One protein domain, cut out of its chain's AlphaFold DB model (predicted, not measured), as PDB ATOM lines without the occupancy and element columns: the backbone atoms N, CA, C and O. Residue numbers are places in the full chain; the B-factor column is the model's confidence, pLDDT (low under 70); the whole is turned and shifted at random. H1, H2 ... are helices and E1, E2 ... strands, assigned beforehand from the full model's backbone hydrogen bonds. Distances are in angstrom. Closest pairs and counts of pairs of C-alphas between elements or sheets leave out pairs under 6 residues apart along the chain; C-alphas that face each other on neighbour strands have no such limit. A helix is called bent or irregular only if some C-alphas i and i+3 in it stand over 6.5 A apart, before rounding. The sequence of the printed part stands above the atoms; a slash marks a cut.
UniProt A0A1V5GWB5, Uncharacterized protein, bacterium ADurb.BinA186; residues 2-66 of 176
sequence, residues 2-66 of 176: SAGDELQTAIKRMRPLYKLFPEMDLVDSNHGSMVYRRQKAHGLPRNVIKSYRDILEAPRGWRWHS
ATOM      1  N   SER A   2      65.036   8.136 251.601       90.44
ATOM      2  CA  SER A   2      64.944   7.202 250.470       90.44
ATOM      3  C   SER A   2      63.503   6.706 250.287       90.44
ATOM      4  O   SER A   2      62.681   6.852 251.190       90.44
ATOM      5  N   ALA A   3      63.195   6.052 249.162       88.00
ATOM      6  CA  ALA A   3      61.879   5.435 248.951       88.00
ATOM      7  C   ALA A   3      61.537   4.371 250.020       88.00
ATOM      8  O   ALA A   3      60.374   4.191 250.380       88.00
ATOM      9  N   GLY A   4      62.549   3.677 250.555       92.00
ATOM     10  CA  GLY A   4      62.372   2.735 251.663       92.00
ATOM     11  C   GLY A   4      62.001   3.444 252.967       92.00
ATOM     12  O   GLY A   4      61.060   3.034 253.643       92.00
ATOM     13  N   ASP A   5      62.687   4.545 253.281       94.00
ATOM     14  CA  ASP A   5      62.397   5.354 254.471       94.00
ATOM     15  C   ASP A   5      60.995   5.986 254.405       94.00
ATOM     16  O   ASP A   5      60.301   6.071 255.422       94.00
ATOM     17  N   GLU A   6      60.554   6.401 253.212       91.38
ATOM     18  CA  GLU A   6      59.200   6.918 252.975       91.38
ATOM     19  C   GLU A   6      58.139   5.856 253.266       91.38
ATOM     20  O   GLU A   6      57.181   6.133 253.992       91.38
ATOM     21  N   LEU A   7      58.327   4.627 252.772       92.88
ATOM     22  CA  LEU A   7      57.410   3.519 253.037       92.88
ATOM     23  C   LEU A   7      57.331   3.203 254.537       92.88
ATOM     24  O   LEU A   7      56.236   3.108 255.087       92.88
ATOM     25  N   GLN A   8      58.472   3.101 255.223       95.94
ATOM     26  CA  GLN A   8      58.500   2.845 256.668       95.94
ATOM     27  C   GLN A   8      57.826   3.969 257.466       95.94
ATOM     28  O   GLN A   8      57.070   3.724 258.413       95.94
ATOM     29  N   THR A   9      58.037   5.219 257.048       94.88
ATOM     30  CA  THR A   9      57.367   6.381 257.640       94.88
ATOM     31  C   THR A   9      55.857   6.328 257.411       94.88
ATOM     32  O   THR A   9      55.095   6.587 258.346       94.88
ATOM     33  N   ALA A  10      55.414   5.961 256.206       93.00
ATOM     34  CA  ALA A  10      54.003   5.808 255.875       93.00
ATOM     35  C   ALA A  10      53.343   4.735 256.752       93.00
ATOM     36  O   ALA A  10      52.366   5.041 257.431       93.00
ATOM     37  N   ILE A  11      53.923   3.531 256.840       95.62
ATOM     38  CA  ILE A  11      53.424   2.441 257.699       95.62
ATOM     39  C   ILE A  11      53.261   2.929 259.144       95.62
ATOM     40  O   ILE A  11      52.194   2.788 259.746       95.62
ATOM     41  N   LYS A  12      54.288   3.586 259.702       96.69
ATOM     42  CA  LYS A  12      54.238   4.126 261.070       96.69
ATOM     43  C   LYS A  12      53.113   5.149 261.248       96.69
ATOM     44  O   LYS A  12      52.414   5.105 262.262       96.69
ATOM     45  N   ARG A  13      52.932   6.061 260.288       95.19
ATOM     46  CA  ARG A  13      51.895   7.108 260.325       95.19
ATOM     47  C   ARG A  13      50.482   6.579 260.086       95.19
ATOM     48  O   ARG A  13      49.539   7.219 260.534       95.19
ATOM     49  N   MET A  14      50.330   5.422 259.446       95.44
ATOM     50  CA  MET A  14      49.030   4.784 259.223       95.44
ATOM     51  C   MET A  14      48.510   4.023 260.450       95.44
ATOM     52  O   MET A  14      47.304   3.831 260.575       95.44
ATOM     53  N   ARG A  15      49.372   3.639 261.405       95.88
ATOM     54  CA  ARG A  15      48.967   2.877 262.608       95.88
ATOM     55  C   ARG A  15      47.796   3.486 263.399       95.88
ATOM     56  O   ARG A  15      46.947   2.716 263.841       95.88
ATOM     57  N   PRO A  16      47.694   4.814 263.606       96.69
ATOM     58  CA  PRO A  16      46.508   5.407 264.222       96.69
ATOM     59  C   PRO A  16      45.232   5.184 263.399       96.69
ATOM     60  O   PRO A  16      44.197   4.864 263.975       96.69
ATOM     61  N   LEU A  17      45.306   5.273 262.065       94.94
ATOM     62  CA  LEU A  17      44.164   5.004 261.183       94.94
ATOM     63  C   LEU A  17      43.745   3.535 261.234       94.94
ATOM     64  O   LEU A  17      42.555   3.255 261.268       94.94
ATOM     65  N   TYR A  18      44.701   2.609 261.333       96.44
ATOM     66  CA  TYR A  18      44.411   1.182 261.510       96.44
ATOM     67  C   TYR A  18      43.622   0.890 262.787       96.44
ATOM     68  O   TYR A  18      42.810  -0.029 262.809       96.44
ATOM     69  N   LYS A  19      43.851   1.668 263.853       96.44
ATOM     70  CA  LYS A  19      43.091   1.553 265.105       96.44
ATOM     71  C   LYS A  19      41.697   2.166 264.993       96.44
ATOM     72  O   LYS A  19      40.759   1.611 265.550       96.44
ATOM     73  N   LEU A  20      41.577   3.305 264.310       96.75
ATOM     74  CA  LEU A  20      40.298   3.999 264.124       96.75
ATOM     75  C   LEU A  20      39.363   3.243 263.174       96.75
ATOM     76  O   LEU A  20      38.159   3.211 263.398       96.75
ATOM     77  N   PHE A  21      39.924   2.617 262.142       96.69
ATOM     78  CA  PHE A  21      39.191   1.892 261.112       96.69
ATOM     79  C   PHE A  21      39.775   0.482 260.972       96.69
ATOM     80  O   PHE A  21      40.616   0.253 260.104       96.69
ATOM     81  N   PRO A  22      39.399  -0.474 261.837       96.06
ATOM     82  CA  PRO A  22      39.934  -1.836 261.767       96.06
ATOM     83  C   PRO A  22      39.468  -2.597 260.513       96.06
ATOM     84  O   PRO A  22      40.210  -3.431 259.992       96.06
ATOM     85  N   GLU A  23      38.281  -2.261 260.002       97.19
ATOM     86  CA  GLU A  23      37.669  -2.817 258.794       97.19
ATOM     87  C   GLU A  23      37.503  -1.702 257.755       97.19
ATOM     88  O   GLU A  23      36.943  -0.648 258.065       97.19
ATOM     89  N   MET A  24      38.007  -1.914 256.537       96.62
ATOM     90  CA  MET A  24      37.898  -0.944 255.445       96.62
ATOM     91  C   MET A  24      37.846  -1.630 254.086       96.62
ATOM     92  O   MET A  24      38.716  -2.435 253.750       96.62
ATOM     93  N   ASP A  25      36.903  -1.201 253.256       96.88
ATOM     94  CA  ASP A  25      36.959  -1.427 251.818       96.88
ATOM     95  C   ASP A  25      37.612  -0.224 251.135       96.88
ATOM     96  O   ASP A  25      37.228   0.931 251.327       96.88
ATOM     97  N   LEU A  26      38.635  -0.504 250.338       95.06
ATOM     98  CA  LEU A  26      39.455   0.482 249.651       95.06
ATOM     99  C   LEU A  26      39.360   0.231 248.162       95.06
ATOM    100  O   LEU A  26      39.452  -0.906 247.705       95.06
ATOM    101  N   VAL A  27      39.233   1.303 247.393       95.06
ATOM    102  CA  VAL A  27      39.297   1.210 245.940       95.06
ATOM    103  C   VAL A  27      40.697   1.573 245.460       95.06
ATOM    104  O   VAL A  27      41.266   2.588 245.868       95.06
ATOM    105  N   ASP A  28      41.249   0.739 244.585       90.56
ATOM    106  CA  ASP A  28      42.563   0.911 243.986       90.56
ATOM    107  C   ASP A  28      42.687   2.263 243.282       90.56
ATOM    108  O   ASP A  28      41.858   2.652 242.459       90.56
ATOM    109  N   SER A  29      43.792   2.960 243.550       89.56
ATOM    110  CA  SER A  29      44.126   4.214 242.879       89.56
ATOM    111  C   SER A  29      45.126   4.019 241.744       89.56
ATOM    112  O   SER A  29      45.878   3.039 241.686       89.56
ATOM    113  N   ASN A  30      45.184   4.985 240.828       86.12
ATOM    114  CA  ASN A  30      46.179   5.005 239.753       86.12
ATOM    115  C   ASN A  30      47.622   5.057 240.296       86.12
ATOM    116  O   ASN A  30      48.514   4.455 239.699       86.12
ATOM    117  N   HIS A  31      47.839   5.727 241.433       86.00
ATOM    118  CA  HIS A  31      49.132   5.764 242.119       86.00
ATOM    119  C   HIS A  31      49.386   4.519 242.982       86.00
ATOM    120  O   HIS A  31      50.480   3.965 242.927       86.00
ATOM    121  N   GLY A  32      48.384   4.028 243.720       83.44
ATOM    122  CA  GLY A  32      48.525   2.851 244.588       83.44
ATOM    123  C   GLY A  32      48.805   1.571 243.799       83.44
ATOM    124  O   GLY A  32      49.652   0.760 244.161       83.44
ATOM    125  N   SER A  33      48.174   1.437 242.633       85.31
ATOM    126  CA  SER A  33      48.377   0.300 241.728       85.31
ATOM    127  C   SER A  33      49.682   0.359 240.910       85.31
ATOM    128  O   SER A  33      49.971  -0.567 240.148       85.31
ATOM    129  N   MET A  34      50.501   1.413 241.037       87.00
ATOM    130  CA  MET A  34      51.659   1.644 240.158       87.00
ATOM    131  C   MET A  34      52.734   0.555 240.268       87.00
ATOM    132  O   MET A  34      53.305   0.157 239.252       87.00
ATOM    133  N   VAL A  35      52.971   0.025 241.473       86.56
ATOM    134  CA  VAL A  35      53.905  -1.094 241.702       86.56
ATOM    135  C   VAL A  35      53.508  -2.308 240.860       86.56
ATOM    136  O   VAL A  35      54.351  -2.945 240.236       86.56
ATOM    137  N   TYR A  36      52.209  -2.578 240.760       86.94
ATOM    138  CA  TYR A  36      51.669  -3.729 240.038       86.94
ATOM    139  C   TYR A  36      51.694  -3.530 238.526       86.94
ATOM    140  O   TYR A  36      51.907  -4.473 237.767       86.94
ATOM    141  N   ARG A  37      51.522  -2.285 238.074       86.88
ATOM    142  CA  ARG A  37      51.689  -1.926 236.662       86.88
ATOM    143  C   ARG A  37      53.138  -2.114 236.220       86.88
ATOM    144  O   ARG A  37      53.365  -2.709 235.174       86.88
ATOM    145  N   ARG A  38      54.105  -1.680 237.040       89.81
ATOM    146  CA  ARG A  38      55.540  -1.903 236.789       89.81
ATOM    147  C   ARG A  38      55.884  -3.393 236.805       89.81
ATOM    148  O   ARG A  38      56.519  -3.869 235.876       89.81
ATOM    149  N   GLN A  39      55.386  -4.138 237.791       89.38
ATOM    150  CA  GLN A  39      55.511  -5.599 237.858       89.38
ATOM    151  C   GLN A  39      55.054  -6.269 236.553       89.38
ATOM    152  O   GLN A  39      55.814  -7.010 235.936       89.38
ATOM    153  N   LYS A  40      53.830  -5.958 236.103       88.69
ATOM    154  CA  LYS A  40      53.262  -6.504 234.865       88.69
ATOM    155  C   LYS A  40      54.079  -6.110 233.632       88.69
ATOM    156  O   LYS A  40      54.304  -6.956 232.774       88.69
ATOM    157  N   ALA A  41      54.528  -4.855 233.545       92.56
ATOM    158  CA  ALA A  41      55.334  -4.364 232.424       92.56
ATOM    159  C   ALA A  41      56.664  -5.122 232.267       92.56
ATOM    160  O   ALA A  41      57.160  -5.254 231.154       92.56
ATOM    161  N   HIS A  42      57.205  -5.664 233.360       94.31
ATOM    162  CA  HIS A  42      58.415  -6.488 233.359       94.31
ATOM    163  C   HIS A  42      58.136  -8.002 233.346       94.31
ATOM    164  O   HIS A  42      59.029  -8.791 233.637       94.31
ATOM    165  N   GLY A  43      56.908  -8.426 233.022       93.38
ATOM    166  CA  GLY A  43      56.559  -9.843 232.867       93.38
ATOM    167  C   GLY A  43      56.537 -10.646 234.171       93.38
ATOM    168  O   GLY A  43      56.543 -11.874 234.133       93.38
ATOM    169  N   LEU A  44      56.508  -9.981 235.329       93.19
ATOM    170  CA  LEU A  44      56.539 -10.653 236.624       93.19
ATOM    171  C   LEU A  44      55.132 -11.129 237.041       93.19
ATOM    172  O   LEU A  44      54.203 -10.314 237.092       93.19
ATOM    173  N   PRO A  45      54.950 -12.417 237.396       90.12
ATOM    174  CA  PRO A  45      53.671 -12.944 237.871       90.12
ATOM    175  C   PRO A  45      53.198 -12.276 239.164       90.12
ATOM    176  O   PRO A  45      54.006 -11.885 240.001       90.12
ATOM    177  N   ARG A  46      51.877 -12.174 239.367       84.69
ATOM    178  CA  ARG A  46      51.262 -11.410 240.471       84.69
ATOM    179  C   ARG A  46      51.761 -11.811 241.863       84.69
ATOM    180  O   ARG A  46      51.976 -10.940 242.700       84.69
ATOM    181  N   ASN A  47      51.945 -13.108 242.073       87.44
ATOM    182  CA  ASN A  47      52.307 -13.742 243.339       87.44
ATOM    183  C   ASN A  47      53.768 -13.532 243.769       87.44
ATOM    184  O   ASN A  47      54.096 -13.862 244.903       87.44
ATOM    185  N   VAL A  48      54.640 -12.985 242.913       90.00
ATOM    186  CA  VAL A  48      56.055 -12.757 243.275       90.00
ATOM    187  C   VAL A  48      56.277 -11.462 244.062       90.00
ATOM    188  O   VAL A  48      57.357 -11.250 244.605       90.00
ATOM    189  N   ILE A  49      55.265 -10.589 244.137       86.19
ATOM    190  CA  ILE A  49      55.298  -9.347 244.918       86.19
ATOM    191  C   ILE A  49      54.195  -9.395 245.973       86.19
ATOM    192  O   ILE A  49      53.083  -9.856 245.711       86.19
ATOM    193  N   LYS A  50      54.509  -8.890 247.170       89.50
ATOM    194  CA  LYS A  50      53.561  -8.728 248.278       89.50
ATOM    195  C   LYS A  50      52.298  -7.969 247.847       89.50
ATOM    196  O   LYS A  50      52.344  -7.074 247.001       89.50
ATOM    197  N   SER A  51      51.172  -8.299 248.480       89.19
ATOM    198  CA  SER A  51      49.938  -7.522 248.331       89.19
ATOM    199  C   SER A  51      50.079  -6.128 248.958       89.19
ATOM    200  O   SER A  51      50.971  -5.893 249.768       89.19
ATOM    201  N   TYR A  52      49.175  -5.198 248.636       89.06
ATOM    202  CA  TYR A  52      49.249  -3.813 249.125       89.06
ATOM    203  C   TYR A  52      49.047  -3.774 250.639       89.06
ATOM    204  O   TYR A  52      49.755  -3.065 251.347       89.06
ATOM    205  N   ARG A  53      48.134  -4.625 251.129       92.81
ATOM    206  CA  ARG A  53      47.918  -4.878 252.551       92.81
ATOM    207  C   ARG A  53      49.215  -5.308 253.238       92.81
ATOM    208  O   ARG A  53      49.540  -4.764 254.283       92.81
ATOM    209  N   ASP A  54      49.966  -6.234 252.641       93.00
ATOM    210  CA  ASP A  54      51.218  -6.735 253.226       93.00
ATOM    211  C   ASP A  54      52.379  -5.734 253.093       93.00
ATOM    212  O   ASP A  54      53.251  -5.704 253.955       93.00
ATOM    213  N   ILE A  55      52.404  -4.916 252.034       92.38
ATOM    214  CA  ILE A  55      53.379  -3.826 251.864       92.38
ATOM    215  C   ILE A  55      53.169  -2.751 252.932       92.38
ATOM    216  O   ILE A  55      54.142  -2.255 253.487       92.38
ATOM    217  N   LEU A  56      51.914  -2.391 253.207       93.75
ATOM    218  CA  LEU A  56      51.561  -1.370 254.193       93.75
ATOM    219  C   LEU A  56      51.439  -1.910 255.623       93.75
ATOM    220  O   LEU A  56      51.194  -1.130 256.537       93.75
ATOM    221  N   GLU A  57      51.579  -3.223 255.824       96.06
ATOM    222  CA  GLU A  57      51.310  -3.886 257.109       96.06
ATOM    223  C   GLU A  57      49.909  -3.544 257.662       96.06
ATOM    224  O   GLU A  57      49.701  -3.381 258.866       96.06
ATOM    225  N   ALA A  58      48.934  -3.406 256.759       96.25
ATOM    226  CA  ALA A  58      47.575  -3.008 257.097       96.25
ATOM    227  C   ALA A  58      46.787  -4.155 257.771       96.25
ATOM    228  O   ALA A  58      47.091  -5.339 257.553       96.25
ATOM    229  N   PRO A  59      45.742  -3.835 258.564       96.88
ATOM    230  CA  PRO A  59      44.898  -4.828 259.222       96.88
ATOM    231  C   PRO A  59      44.299  -5.851 258.254       96.88
ATOM    232  O   PRO A  59      44.082  -5.580 257.075       96.88
ATOM    233  N   ARG A  60      43.973  -7.043 258.769       96.25
ATOM    234  CA  ARG A  60      43.300  -8.091 257.978       96.25
ATOM    235  C   ARG A  60      41.922  -7.658 257.464       96.25
ATOM    236  O   ARG A  60      41.512  -8.151 256.419       96.25
ATOM    237  N   GLY A  61      41.260  -6.737 258.163       96.81
ATOM    238  CA  GLY A  61      39.984  -6.147 257.761       96.81
ATOM    239  C   GLY A  61      40.065  -5.170 256.586       96.81
ATOM    240  O   GLY A  61      39.038  -4.716 256.094       96.81
ATOM    241  N   TRP A  62      41.268  -4.826 256.113       97.00
ATOM    242  CA  TRP A  62      41.438  -3.920 254.977       97.00
ATOM    243  C   TRP A  62      41.488  -4.699 253.666       97.00
ATOM    244  O   TRP A  62      42.355  -5.557 253.463       97.00
ATOM    245  N   ARG A  63      40.577  -4.369 252.750       95.50
ATOM    246  CA  ARG A  63      40.401  -5.044 251.462       95.50
ATOM    247  C   ARG A  63      40.510  -4.036 250.330       95.50
ATOM    248  O   ARG A  63      39.881  -2.987 250.375       95.50
ATOM    249  N   TRP A  64      41.313  -4.358 249.318       93.25
ATOM    250  CA  TRP A  64      41.465  -3.537 248.116       93.25
ATOM    251  C   TRP A  64      40.657  -4.132 246.968       93.25
ATOM    252  O   TRP A  64      40.768  -5.325 246.688       93.25
ATOM    253  N   HIS A  65      39.898  -3.277 246.294       94.31
ATOM    254  CA  HIS A  65      39.027  -3.603 245.170       94.31
ATOM    255  C   HIS A  65      39.387  -2.732 243.966       94.31
ATOM    256  O   HIS A  65      39.791  -1.585 244.134       94.31
ATOM    257  N   SER A  66      39.202  -3.225 242.741       93.06
ATOM    258  CA  SER A  66      39.323  -2.385 241.535       93.06
ATOM    259  C   SER A  66      38.262  -1.283 241.494       93.06
ATOM    260  O   SER A  66      38.514  -0.151 241.083       93.06
TER     261      SER A  66
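Overview. This is residues 2 to 66 of the 176 residues of an uncharacterized protein of bacterium ADurb.BinA186 (UniProt A0A1V5GWB5). The long, kinked helix H1 runs along one side, a ribbon of two parallel strands, E1 and E2, lies along another, and the short helix H2 sits at the far end from the place where H1 leads into E1, with few contacts between these parts. The tiny helix H3 lies in the middle, its centre 4.0 A from the mean of the C-alphas. The printed part has 65 residues, with three named helices and two named strands in the order H1, E1, H2, H3, E2, and its class is mixed, helices and strands. It is only just compact, close to loose, with a radius of gyration of the C-alphas of 12.7 A and spans of 38 by 29 by 20 A.

Along the chain. H1, residues 3 to 20, begins at C-alpha 3 (61.879, 5.435, 248.951) and is 26.4 A long. It has a kink of 31 degrees near residue 13 and is irregular, but only just: C-alphas 13 and 16 are 6.9 A apart. E1 is residues 23 to 27, 13.6 A; H2 is residues 34 to 41, 10.5 A; H3 is residues 52 to 55. E2, residues 61 to 65, 12.9 A, ends at C-alpha 65 (39.027, -3.603, 245.170).

Arrangement. E1 and E2 are parallel neighbours at 13 degrees, with N 26 and O 63 2.8 A apart and N 63 and O 24 2.9 A apart, within hydrogen-bond range. E1, H2, H3 and E2 form a strand-helix-strand unit, two parallel neighbour strands with helices between them in the chain, and its crossover is right-handed. The closest C-alphas of H3 and E2 are those of Arg 53 and Trp 62, 7.0 A apart. H1 touches no helix; it is apart from H2, and only just apart from H3, at 8.5 A between closest C-alphas. H2 is apart from H3 and E2. In H2 every O i to N i+4 pair is within hydrogen-bond range, in H1 12 of 14 are, and H3 is too short for such a pair.

Size, cuts and confidence. The C-alphas farthest apart, Leu 20 and Gly 43, are 37.9 A from each other. The printed part has no cut and no long link. Its mean pLDDT is 92.5, and no printed residue is under 70.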